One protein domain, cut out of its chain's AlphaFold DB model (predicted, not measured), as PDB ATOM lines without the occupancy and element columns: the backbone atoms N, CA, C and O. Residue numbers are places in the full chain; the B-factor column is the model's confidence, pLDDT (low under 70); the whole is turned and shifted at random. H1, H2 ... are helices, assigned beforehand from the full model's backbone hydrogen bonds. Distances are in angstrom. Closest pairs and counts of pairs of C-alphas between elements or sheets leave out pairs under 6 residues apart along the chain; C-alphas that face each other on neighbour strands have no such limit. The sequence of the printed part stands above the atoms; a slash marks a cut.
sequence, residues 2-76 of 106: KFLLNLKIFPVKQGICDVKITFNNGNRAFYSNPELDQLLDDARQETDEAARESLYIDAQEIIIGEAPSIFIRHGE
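This is residues 2 to 76 of the 106 residues of an uncharacterized protein of Jeotgalicoccus sp (UniProt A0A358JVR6). Two helices, H1 and the longer H2, lie side by side as a helical hairpin, and a long stretch with no named element, residues 2 to 33, leads past H2 and loops over one side of the hairpin before H1. The printed part has 75 residues with two named helices, H1 then H2, and no named strand. The class is all helix, though 30 of the 75 residues are in named elements. The whole is compact, with a radius of gyration of the C-alphas of 12.7 A and spans of 34 by 28 by 28 A.

H1, residues 34 to 45, begins at C-alpha 34 (-14.865, 21.682, -43.863) and is 16.8 A long. H2, residues 49 to 66, is 26.1 A long and ends at C-alpha 66 (-2.269, 19.885, -46.647).

H1 and H2 touch; their closest C-alphas, of Ala 43 and Arg 52, are 4.9 A apart. They run opposite ways at a shallow tilt of 19 degrees. In both helices every O i to N i+4 pair is within hydrogen-bond range.

The farthest C-alphas, of Lys 2 and Thr 47, are 36.9 A apart. The printed part has no cut, and the H1 to H2 link is tight. Residues 2 to 19 and 23 have pLDDT under 70.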
ATOM      1  N   LYS A   2       9.728  21.936 -55.668       26.89
ATOM      2  CA  LYS A   2       8.546  21.058 -55.641       26.89
ATOM      3  C   LYS A   2       9.057  19.619 -55.664       26.89
ATOM      4  O   LYS A   2       9.537  19.169 -56.700       26.89
ATOM      5  N   PHE A   3       9.021  18.938 -54.523       26.06
ATOM      6  CA  PHE A   3       9.189  17.489 -54.484       26.06
ATOM      7  C   PHE A   3       7.966  16.880 -55.172       26.06
ATOM      8  O   PHE A   3       6.891  16.792 -54.591       26.06
ATOM      9  N   LEU A   4       8.123  16.540 -56.451       30.42
ATOM     10  CA  LEU A   4       7.165  15.734 -57.194       30.42
ATOM     11  C   LEU A   4       7.270  14.303 -56.660       30.42
ATOM     12  O   LEU A   4       7.989  13.471 -57.212       30.42
ATOM     13  N   LEU A   5       6.590  14.028 -55.547       35.53
ATOM     14  CA  LEU A   5       6.241  12.659 -55.208       35.53
ATOM     15  C   LEU A   5       5.234  12.192 -56.261       35.53
ATOM     16  O   LEU A   5       4.045  12.467 -56.171       35.53
ATOM     17  N   ASN A   6       5.744  11.482 -57.267       29.72
ATOM     18  CA  ASN A   6       4.978  10.551 -58.093       29.72
ATOM     19  C   ASN A   6       4.492   9.395 -57.195       29.72
ATOM     20  O   ASN A   6       4.904   8.243 -57.352       29.72
ATOM     21  N   LEU A   7       3.645   9.701 -56.208       36.78
ATOM     22  CA  LEU A   7       2.769   8.710 -55.611       36.78
ATOM     23  C   LEU A   7       1.834   8.312 -56.745       36.78
ATOM     24  O   LEU A   7       0.917   9.048 -57.098       36.78
ATOM     25  N   LYS A   8       2.106   7.160 -57.363       36.00
ATOM     26  CA  LYS A   8       1.047   6.412 -58.032       36.00
ATOM     27  C   LYS A   8      -0.111   6.402 -57.046       36.00
ATOM     28  O   LYS A   8       0.082   5.908 -55.938       36.00
ATOM     29  N   ILE A   9      -1.213   7.033 -57.441       43.94
ATOM     30  CA  ILE A   9      -2.494   7.062 -56.740       43.94
ATOM     31  C   ILE A   9      -2.647   5.681 -56.109       43.94
ATOM     32  O   ILE A   9      -2.695   4.677 -56.830       43.94
ATOM     33  N   PHE A  10      -2.514   5.609 -54.782       45.19
ATOM     34  CA  PHE A  10      -2.644   4.336 -54.090       45.19
ATOM     35  C   PHE A  10      -4.014   3.791 -54.490       45.19
ATOM     36  O   PHE A  10      -4.965   4.573 -54.497       45.19
ATOM     37  N   PRO A  11      -4.131   2.513 -54.895       37.16
ATOM     38  CA  PRO A  11      -5.428   1.975 -55.269       37.16
ATOM     39  C   PRO A  11      -6.401   2.289 -54.132       37.16
ATOM     40  O   PRO A  11      -6.163   1.895 -52.990       37.16
ATOM     41  N   VAL A  12      -7.470   3.022 -54.457       43.91
ATOM     42  CA  VAL A  12      -8.456   3.633 -53.537       43.91
ATOM     43  C   VAL A  12      -9.127   2.596 -52.612       43.91
ATOM     44  O   VAL A  12      -9.840   2.926 -51.673       43.91
ATOM     45  N   LYS A  13      -8.834   1.305 -52.806       38.09
ATOM     46  CA  LYS A  13      -9.360   0.171 -52.047       38.09
ATOM     47  C   LYS A  13      -8.873   0.058 -50.602       38.09
ATOM     48  O   LYS A  13      -9.417  -0.774 -49.880       38.09
ATOM     49  N   GLN A  14      -7.894   0.845 -50.154       39.56
ATOM     50  CA  GLN A  14      -7.398   0.757 -48.778       39.56
ATOM     51  C   GLN A  14      -7.689   2.012 -47.958       39.56
ATOM     52  O   GLN A  14      -6.849   2.886 -47.771       39.56
ATOM     53  N   GLY A  15      -8.907   2.020 -47.411       44.69
ATOM     54  CA  GLY A  15      -9.190   2.540 -46.078       44.69
ATOM     55  C   GLY A  15      -8.923   4.024 -45.883       44.69
ATOM     56  O   GLY A  15      -8.197   4.394 -44.961       44.69
ATOM     57  N   ILE A  16      -9.573   4.878 -46.672       47.94
ATOM     58  CA  ILE A  16      -9.994   6.151 -46.085       47.94
ATOM     59  C   ILE A  16     -10.988   5.797 -44.980       47.94
ATOM     60  O   ILE A  16     -11.895   4.990 -45.176       47.94
ATOM     61  N   CYS A  17     -10.792   6.345 -43.783       47.38
ATOM     62  CA  CYS A  17     -11.855   6.307 -42.797       47.38
ATOM     63  C   CYS A  17     -13.013   7.117 -43.380       47.38
ATOM     64  O   CYS A  17     -12.881   8.331 -43.508       47.38
ATOM     65  N   ASP A  18     -14.126   6.457 -43.705       52.53
ATOM     66  CA  ASP A  18     -15.394   7.059 -44.146       52.53
ATOM     67  C   ASP A  18     -16.040   7.905 -43.039       52.53
ATOM     68  O   ASP A  18     -17.239   7.819 -42.796       52.53
ATOM     69  N   VAL A  19     -15.260   8.670 -42.282       56.78
ATOM     70  CA  VAL A  19     -15.627   9.352 -41.049       56.78
ATOM     71  C   VAL A  19     -15.109  10.778 -41.141       56.78
ATOM     72  O   VAL A  19     -13.910  11.002 -41.300       56.78
ATOM     73  N   LYS A  20     -16.033  11.727 -40.982       71.50
ATOM     74  CA  LYS A  20     -15.772  13.164 -40.860       71.50
ATOM     75  C   LYS A  20     -14.600  13.423 -39.908       71.50
ATOM     76  O   LYS A  20     -14.646  12.962 -38.768       71.50
ATOM     77  N   ILE A  21     -13.566  14.148 -40.328       75.38
ATOM     78  CA  ILE A  21     -12.289  14.219 -39.597       75.38
ATOM     79  C   ILE A  21     -12.354  15.195 -38.415       75.38
ATOM     80  O   ILE A  21     -11.819  14.893 -37.341       75.38
ATOM     81  N   THR A  22     -13.050  16.325 -38.565       71.06
ATOM     82  CA  THR A  22     -13.051  17.426 -37.578       71.06
ATOM     83  C   THR A  22     -13.632  17.039 -36.206       71.06
ATOM     84  O   THR A  22     -13.313  17.668 -35.200       71.06
ATOM     85  N   PHE A  23     -14.423  15.964 -36.121       66.25
ATOM     86  CA  PHE A  23     -15.008  15.463 -34.866       66.25
ATOM     87  C   PHE A  23     -14.782  13.958 -34.659       66.25
ATOM     88  O   PHE A  23     -15.544  13.288 -33.962       66.25
ATOM     89  N   ASN A  24     -13.728  13.414 -35.271       76.00
ATOM     90  CA  ASN A  24     -13.375  12.010 -35.129       76.00
ATOM     91  C   ASN A  24     -12.490  11.780 -33.896       76.00
ATOM     92  O   ASN A  24     -11.409  12.359 -33.788       76.00
ATOM     93  N   ASN A  25     -12.876  10.843 -33.025       76.50
ATOM     94  CA  ASN A  25     -12.042  10.384 -31.905       76.50
ATOM     95  C   ASN A  25     -10.679   9.813 -32.357       76.50
ATOM     96  O   ASN A  25      -9.740   9.750 -31.566       76.50
ATOM     97  N   GLY A  26     -10.555   9.393 -33.620       78.12
ATOM     98  CA  GLY A  26      -9.304   8.932 -34.228       78.12
ATOM     99  C   GLY A  26      -8.375  10.043 -34.736       78.12
ATOM    100  O   GLY A  26      -7.244   9.748 -35.127       78.12
ATOM    101  N   ASN A  27      -8.805  11.307 -34.736       84.94
ATOM    102  CA  ASN A  27      -8.015  12.424 -35.248       84.94
ATOM    103  C   ASN A  27      -6.930  12.852 -34.248       84.94
ATOM    104  O   ASN A  27      -7.155  13.663 -33.352       84.94
ATOM    105  N   ARG A  28      -5.722  12.315 -34.424       84.62
ATOM    106  CA  ARG A  28      -4.547  12.661 -33.603       84.62
ATOM    107  C   ARG A  28      -3.758  13.864 -34.123       84.62
ATOM    108  O   ARG A  28      -2.848  14.320 -33.439       84.62
ATOM    109  N   ALA A  29      -4.093  14.354 -35.316       85.88
ATOM    110  CA  ALA A  29      -3.462  15.523 -35.922       85.88
ATOM    111  C   ALA A  29      -4.130  16.840 -35.490       85.88
ATOM    112  O   ALA A  29      -3.600  17.906 -35.786       85.88
ATOM    113  N   PHE A  30      -5.286  16.773 -34.810       86.88
ATOM    114  CA  PHE A  30      -6.147  17.929 -34.515       86.88
ATOM    115  C   PHE A  30      -6.514  18.727 -35.776       86.88
ATOM    116  O   PHE A  30      -6.742  19.933 -35.727       86.88
ATOM    117  N   TYR A  31      -6.541  18.036 -36.914       88.44
ATOM    118  CA  TYR A  31      -6.752  18.624 -38.225       88.44
ATOM    119  C   TYR A  31      -8.245  18.820 -38.499       88.44
ATOM    120  O   TYR A  31      -9.055  17.963 -38.146       88.44
ATOM    121  N   SER A  32      -8.613  19.925 -39.135       91.38
ATOM    122  CA  SER A  32      -9.991  20.209 -39.520       91.38
ATOM    123  C   SER A  32     -10.030  20.892 -40.877       91.38
ATOM    124  O   SER A  32      -9.287  21.839 -41.130       91.38
ATOM    125  N   ASN A  33     -10.907  20.405 -41.749       92.69
ATOM    126  CA  ASN A  33     -11.143  21.004 -43.053       92.69
ATOM    127  C   ASN A  33     -12.613  20.760 -43.454       92.69
ATOM    128  O   ASN A  33     -13.015  19.604 -43.614       92.69
ATOM    129  N   PRO A  34     -13.439  21.820 -43.577       92.94
ATOM    130  CA  PRO A  34     -14.865  21.682 -43.863       92.94
ATOM    131  C   PRO A  34     -15.155  21.166 -45.278       92.94
ATOM    132  O   PRO A  34     -16.179  20.518 -45.476       92.94
ATOM    133  N   GLU A  35     -14.276  21.433 -46.246       93.25
ATOM    134  CA  GLU A  35     -14.398  20.936 -47.621       93.25
ATOM    135  C   GLU A  35     -14.140  19.429 -47.672       93.25
ATOM    136  O   GLU A  35     -14.948  18.678 -48.215       93.25
ATOM    137  N   LEU A  36     -13.081  18.971 -47.000       91.81
ATOM    138  CA  LEU A  36     -12.795  17.546 -46.852       91.81
ATOM    139  C   LEU A  36     -13.941  16.805 -46.154       91.81
ATOM    140  O   LEU A  36     -14.352  15.732 -46.587       91.81
ATOM    141  N   ASP A  37     -14.470  17.380 -45.076       92.31
ATOM    142  CA  ASP A  37     -15.601  16.801 -44.356       92.31
ATOM    143  C   ASP A  37     -16.848  16.670 -45.244       92.31
ATOM    144  O   ASP A  37     -17.573  15.685 -45.117       92.31
ATOM    145  N   GLN A  38     -17.094  17.636 -46.136       93.44
ATOM    146  CA  GLN A  38     -18.213  17.596 -47.077       93.44
ATOM    147  C   GLN A  38     -18.018  16.497 -48.129       93.44
ATOM    148  O   GLN A  38     -18.918  15.685 -48.318       93.44
ATOM    149  N   LEU A  39     -16.828  16.405 -48.732       93.12
ATOM    150  CA  LEU A  39     -16.499  15.353 -49.704       93.12
ATOM    151  C   LEU A  39     -16.688  13.949 -49.115       93.12
ATOM    152  O   LEU A  39     -17.258  13.074 -49.764       93.12
ATOM    153  N   LEU A  40     -16.262  13.736 -47.865       91.19
ATOM    154  CA  LEU A  40     -16.431  12.454 -47.171       91.19
ATOM    155  C   LEU A  40     -17.900  12.148 -46.836       91.19
ATOM    156  O   LEU A  40     -18.304  10.983 -46.856       91.19
ATOM    157  N   ASP A  41     -18.703  13.163 -46.504       92.44
ATOM    158  CA  ASP A  41     -20.133  12.994 -46.224       92.44
ATOM    159  C   ASP A  41     -20.944  12.733 -47.510       92.44
ATOM    160  O   ASP A  41     -21.886  11.932 -47.473       92.44
ATOM    161  N   ASP A  42     -20.555  13.334 -48.638       92.81
ATOM    162  CA  ASP A  42     -21.152  13.101 -49.959       92.81
ATOM    163  C   ASP A  42     -20.772  11.718 -50.502       92.81
ATOM    164  O   ASP A  42     -21.646  10.955 -50.912       92.81
ATOM    165  N   ALA A  43     -19.496  11.325 -50.392       90.94
ATOM    166  CA  ALA A  43     -19.030   9.993 -50.785       90.94
ATOM    167  C   ALA A  43     -19.779   8.876 -50.043       90.94
ATOM    168  O   ALA A  43     -20.088   7.835 -50.621       90.94
ATOM    169  N   ARG A  44     -20.129   9.100 -48.768       89.31
ATOM    170  CA  ARG A  44     -20.897   8.135 -47.964       89.31
ATOM    171  C   ARG A  44     -22.344   7.981 -48.445       89.31
ATOM    172  O   ARG A  44     -22.931   6.915 -48.265       89.31
ATOM    173  N   GLN A  45     -22.935   9.044 -48.985       93.00
ATOM    174  CA  GLN A  45     -24.316   9.045 -49.480       93.00
ATOM    175  C   GLN A  45     -24.418   8.566 -50.930       93.00
ATOM    176  O   GLN A  45     -25.494   8.138 -51.351       93.00
ATOM    177  N   GLU A  46     -23.316   8.616 -51.675       94.00
ATOM    178  CA  GLU A  46     -23.272   8.201 -53.067       94.00
ATOM    179  C   GLU A  46     -23.421   6.678 -53.222       94.00
ATOM    180  O   GLU A  46     -22.804   5.861 -52.525       94.00
ATOM    181  N   THR A  47     -24.275   6.301 -54.169       94.38
ATOM    182  CA  THR A  47     -24.624   4.913 -54.487       94.38
ATOM    183  C   THR A  47     -23.886   4.391 -55.711       94.38
ATOM    184  O   THR A  47     -23.633   3.187 -55.786       94.38
ATOM    185  N   ASP A  48     -23.528   5.270 -56.649       95.62
ATOM    186  CA  ASP A  48     -22.718   4.914 -57.807       95.62
ATOM    187  C   ASP A  48     -21.250   4.741 -57.402       95.62
ATOM    188  O   ASP A  48     -20.632   5.611 -56.785       95.62
ATOM    189  N   GLU A  49     -20.676   3.588 -57.740       91.38
ATOM    190  CA  GLU A  49     -19.328   3.235 -57.297       91.38
ATOM    191  C   GLU A  49     -18.257   4.143 -57.913       91.38
ATOM    192  O   GLU A  49     -17.317   4.525 -57.216       91.38
ATOM    193  N   ALA A  50     -18.418   4.535 -59.181       92.38
ATOM    194  CA  ALA A  50     -17.453   5.376 -59.880       92.38
ATOM    195  C   ALA A  50     -17.506   6.830 -59.385       92.38
ATOM    196  O   ALA A  50     -16.463   7.450 -59.168       92.38
ATOM    197  N   ALA A  51     -18.707   7.363 -59.150       93.06
ATOM    198  CA  ALA A  51     -18.890   8.683 -58.555       93.06
ATOM    199  C   ALA A  51     -18.320   8.732 -57.129       93.06
ATOM    200  O   ALA A  51     -17.589   9.662 -56.784       93.06
ATOM    201  N   ARG A  52     -18.571   7.693 -56.325       92.81
ATOM    202  CA  ARG A  52     -18.013   7.577 -54.974       92.81
ATOM    203  C   ARG A  52     -16.486   7.489 -54.981       92.81
ATOM    204  O   ARG A  52     -15.840   8.128 -54.155       92.81
ATOM    205  N   GLU A  53     -15.898   6.731 -55.908       90.00
ATOM    206  CA  GLU A  53     -14.441   6.665 -56.075       90.00
ATOM    207  C   GLU A  53     -13.846   8.042 -56.396       90.00
ATOM    208  O   GLU A  53     -12.856   8.430 -55.776       90.00
ATOM    209  N   SER A  54     -14.479   8.809 -57.290       92.06
ATOM    210  CA  SER A  54     -14.040  10.172 -57.619       92.06
ATOM    211  C   SER A  54     -14.026  11.087 -56.392       92.06
ATOM    212  O   SER A  54     -13.035  11.770 -56.158       92.06
ATOM    213  N   LEU A  55     -15.078  11.055 -55.567       92.00
ATOM    214  CA  LEU A  55     -15.159  11.872 -54.349       92.00
ATOM    215  C   LEU A  55     -14.047  11.527 -53.343       92.00
ATOM    216  O   LEU A  55     -13.494  12.413 -52.689       92.00
ATOM    217  N   TYR A  56     -13.677  10.248 -53.232       90.00
ATOM    218  CA  TYR A  56     -12.551   9.839 -52.391       90.00
ATOM    219  C   TYR A  56     -11.194  10.258 -52.953       90.00
ATOM    220  O   TYR A  56     -10.300  10.573 -52.167       90.00
ATOM    221  N   ILE A  57     -11.025  10.270 -54.278       90.44
ATOM    222  CA  ILE A  57      -9.810  10.789 -54.915       90.44
ATOM    223  C   ILE A  57      -9.651  12.273 -54.576       90.44
ATOM    224  O   ILE A  57      -8.603  12.657 -54.057       90.44
ATOM    225  N   ASP A  58     -10.705  13.072 -54.746       92.19
ATOM    226  CA  ASP A  58     -10.687  14.505 -54.429       92.19
ATOM    227  C   ASP A  58     -10.354  14.747 -52.943       92.19
ATOM    228  O   ASP A  58      -9.509  15.578 -52.595       92.19
ATOM    229  N   ALA A  59     -10.934  13.947 -52.040       90.62
ATOM    230  CA  ALA A  59     -10.615  13.990 -50.613       90.62
ATOM    231  C   ALA A  59      -9.131  13.661 -50.323       90.62
ATOM    232  O   ALA A  59      -8.500  14.302 -49.475       90.62
ATOM    233  N   GLN A  60      -8.546  12.682 -51.021       89.12
ATOM    234  CA  GLN A  60      -7.125  12.338 -50.879       89.12
ATOM    235  C   GLN A  60      -6.206  13.450 -51.377       89.12
ATOM    236  O   GLN A  60      -5.164  13.682 -50.761       89.12
ATOM    237  N   GLU A  61      -6.572  14.150 -52.452       91.38
ATOM    238  CA  GLU A  61      -5.783  15.270 -52.970       91.38
ATOM    239  C   GLU A  61      -5.639  16.389 -51.930       91.38
ATOM    240  O   GLU A  61      -4.524  16.878 -51.715       91.38
ATOM    241  N   ILE A  62      -6.716  16.720 -51.207       90.88
ATOM    242  CA  ILE A  62      -6.676  17.683 -50.092       90.88
ATOM    243  C   ILE A  62      -5.732  17.191 -48.989       90.88
ATOM    244  O   ILE A  62      -4.843  17.925 -48.553       90.88
ATOM    245  N   ILE A  63      -5.872  15.933 -48.561       88.81
ATOM    246  CA  ILE A  63      -5.050  15.356 -47.485       88.81
ATOM    247  C   ILE A  63      -3.562  15.346 -47.866       88.81
ATOM    248  O   ILE A  63      -2.706  15.632 -47.028       88.81
ATOM    249  N   ILE A  64      -3.230  15.031 -49.119       87.50
ATOM    250  CA  ILE A  64      -1.846  15.039 -49.612       87.50
ATOM    251  C   ILE A  64      -1.309  16.472 -49.685       87.50
ATOM    252  O   ILE A  64      -0.159  16.709 -49.308       87.50
ATOM    253  N   GLY A  65      -2.122  17.419 -50.157       88.38
ATOM    254  CA  GLY A  65      -1.742  18.823 -50.299       88.38
ATOM    255  C   GLY A  65      -1.498  19.518 -48.961       88.38
ATOM    256  O   GLY A  65      -0.520  20.255 -48.820       88.38
ATOM    257  N   GLU A  66      -2.354  19.262 -47.973       91.06
ATOM    258  CA  GLU A  66      -2.269  19.885 -46.647       91.06
ATOM    259  C   GLU A  66      -1.386  19.100 -45.668       91.06
ATOM    260  O   GLU A  66      -0.947  19.654 -44.660       91.06
ATOM    261  N   ALA A  67      -1.080  17.838 -45.986       87.81
ATOM    262  CA  ALA A  67      -0.168  16.964 -45.253       87.81
ATOM    263  C   ALA A  67      -0.358  17.009 -43.719       87.81
ATOM    264  O   ALA A  67       0.603  17.254 -42.983       87.81
ATOM    265  N   PRO A  68      -1.570  16.727 -43.196       87.31
ATOM    266  CA  PRO A  68      -1.838  16.768 -41.755       87.31
ATOM    267  C   PRO A  68      -1.061  15.696 -40.974       87.31
ATOM    268  O   PRO A  68      -0.970  15.748 -39.750       87.31
ATOM    269  N   SER A  69      -0.508  14.704 -41.677       83.88
ATOM    270  CA  SER A  69       0.356  13.665 -41.133       83.88
ATOM    271  C   SER A  69       1.417  13.261 -42.159       83.88
ATOM    272  O   SER A  69       1.252  13.461 -43.363       83.88
ATOM    273  N   ILE A  70       2.507  12.658 -41.684       86.00
ATOM    274  CA  ILE A  70       3.574  12.135 -42.539       86.00
ATOM    275  C   ILE A  70       3.265  10.671 -42.865       86.00
ATOM    276  O   ILE A  70       3.370   9.791 -42.007       86.00
ATOM    277  N   PHE A  71       2.910  10.398 -44.120       83.44
ATOM    278  CA  PHE A  71       2.654   9.044 -44.609       83.44
ATOM    279  C   PHE A  71       3.975   8.344 -44.959       83.44
ATOM    280  O   PHE A  71       4.617   8.672 -45.952       83.44
ATOM    281  N   ILE A  72       4.402   7.395 -44.120       85.56
ATOM    282  CA  ILE A  72       5.719   6.746 -44.251       85.56
ATOM    283  C   ILE A  72       5.648   5.482 -45.114       85.56
ATOM    284  O   ILE A  72       6.463   5.301 -46.015       85.56
ATOM    285  N   ARG A  73       4.710   4.572 -44.814       85.44
ATOM    286  CA  ARG A  73       4.557   3.295 -45.527       85.44
ATOM    287  C   ARG A  73       3.168   2.696 -45.333       85.44
ATOM    288  O   ARG A  73       2.562   2.897 -44.281       85.44
ATOM    289  N   HIS A  74       2.744   1.874 -46.289       82.19
ATOM    290  CA  HIS A  74       1.718   0.863 -46.056       82.19
ATOM    291  C   HIS A  74       2.412  -0.437 -45.626       82.19
ATOM    292  O   HIS A  74       3.374  -0.861 -46.263       82.19
ATOM    293  N   GLY A  75       2.016  -0.998 -44.484       82.12
ATOM    294  CA  GLY A  75       2.635  -2.210 -43.953       82.12
ATOM    295  C   GLY A  75       2.072  -3.451 -44.629       82.12
ATOM    296  O   GLY A  75       0.858  -3.590 -44.719       82.12
ATOM    297  N   GLU A  76       2.944  -4.357 -45.056       84.94
ATOM    298  CA  GLU A  76       2.538  -5.708 -45.430       84.94
ATOM    299  C   GLU A  76       2.486  -6.591 -44.183       84.94
ATOM    300  O   GLU A  76       3.296  -6.447 -43.260       84.94
TER     301      GLU A  76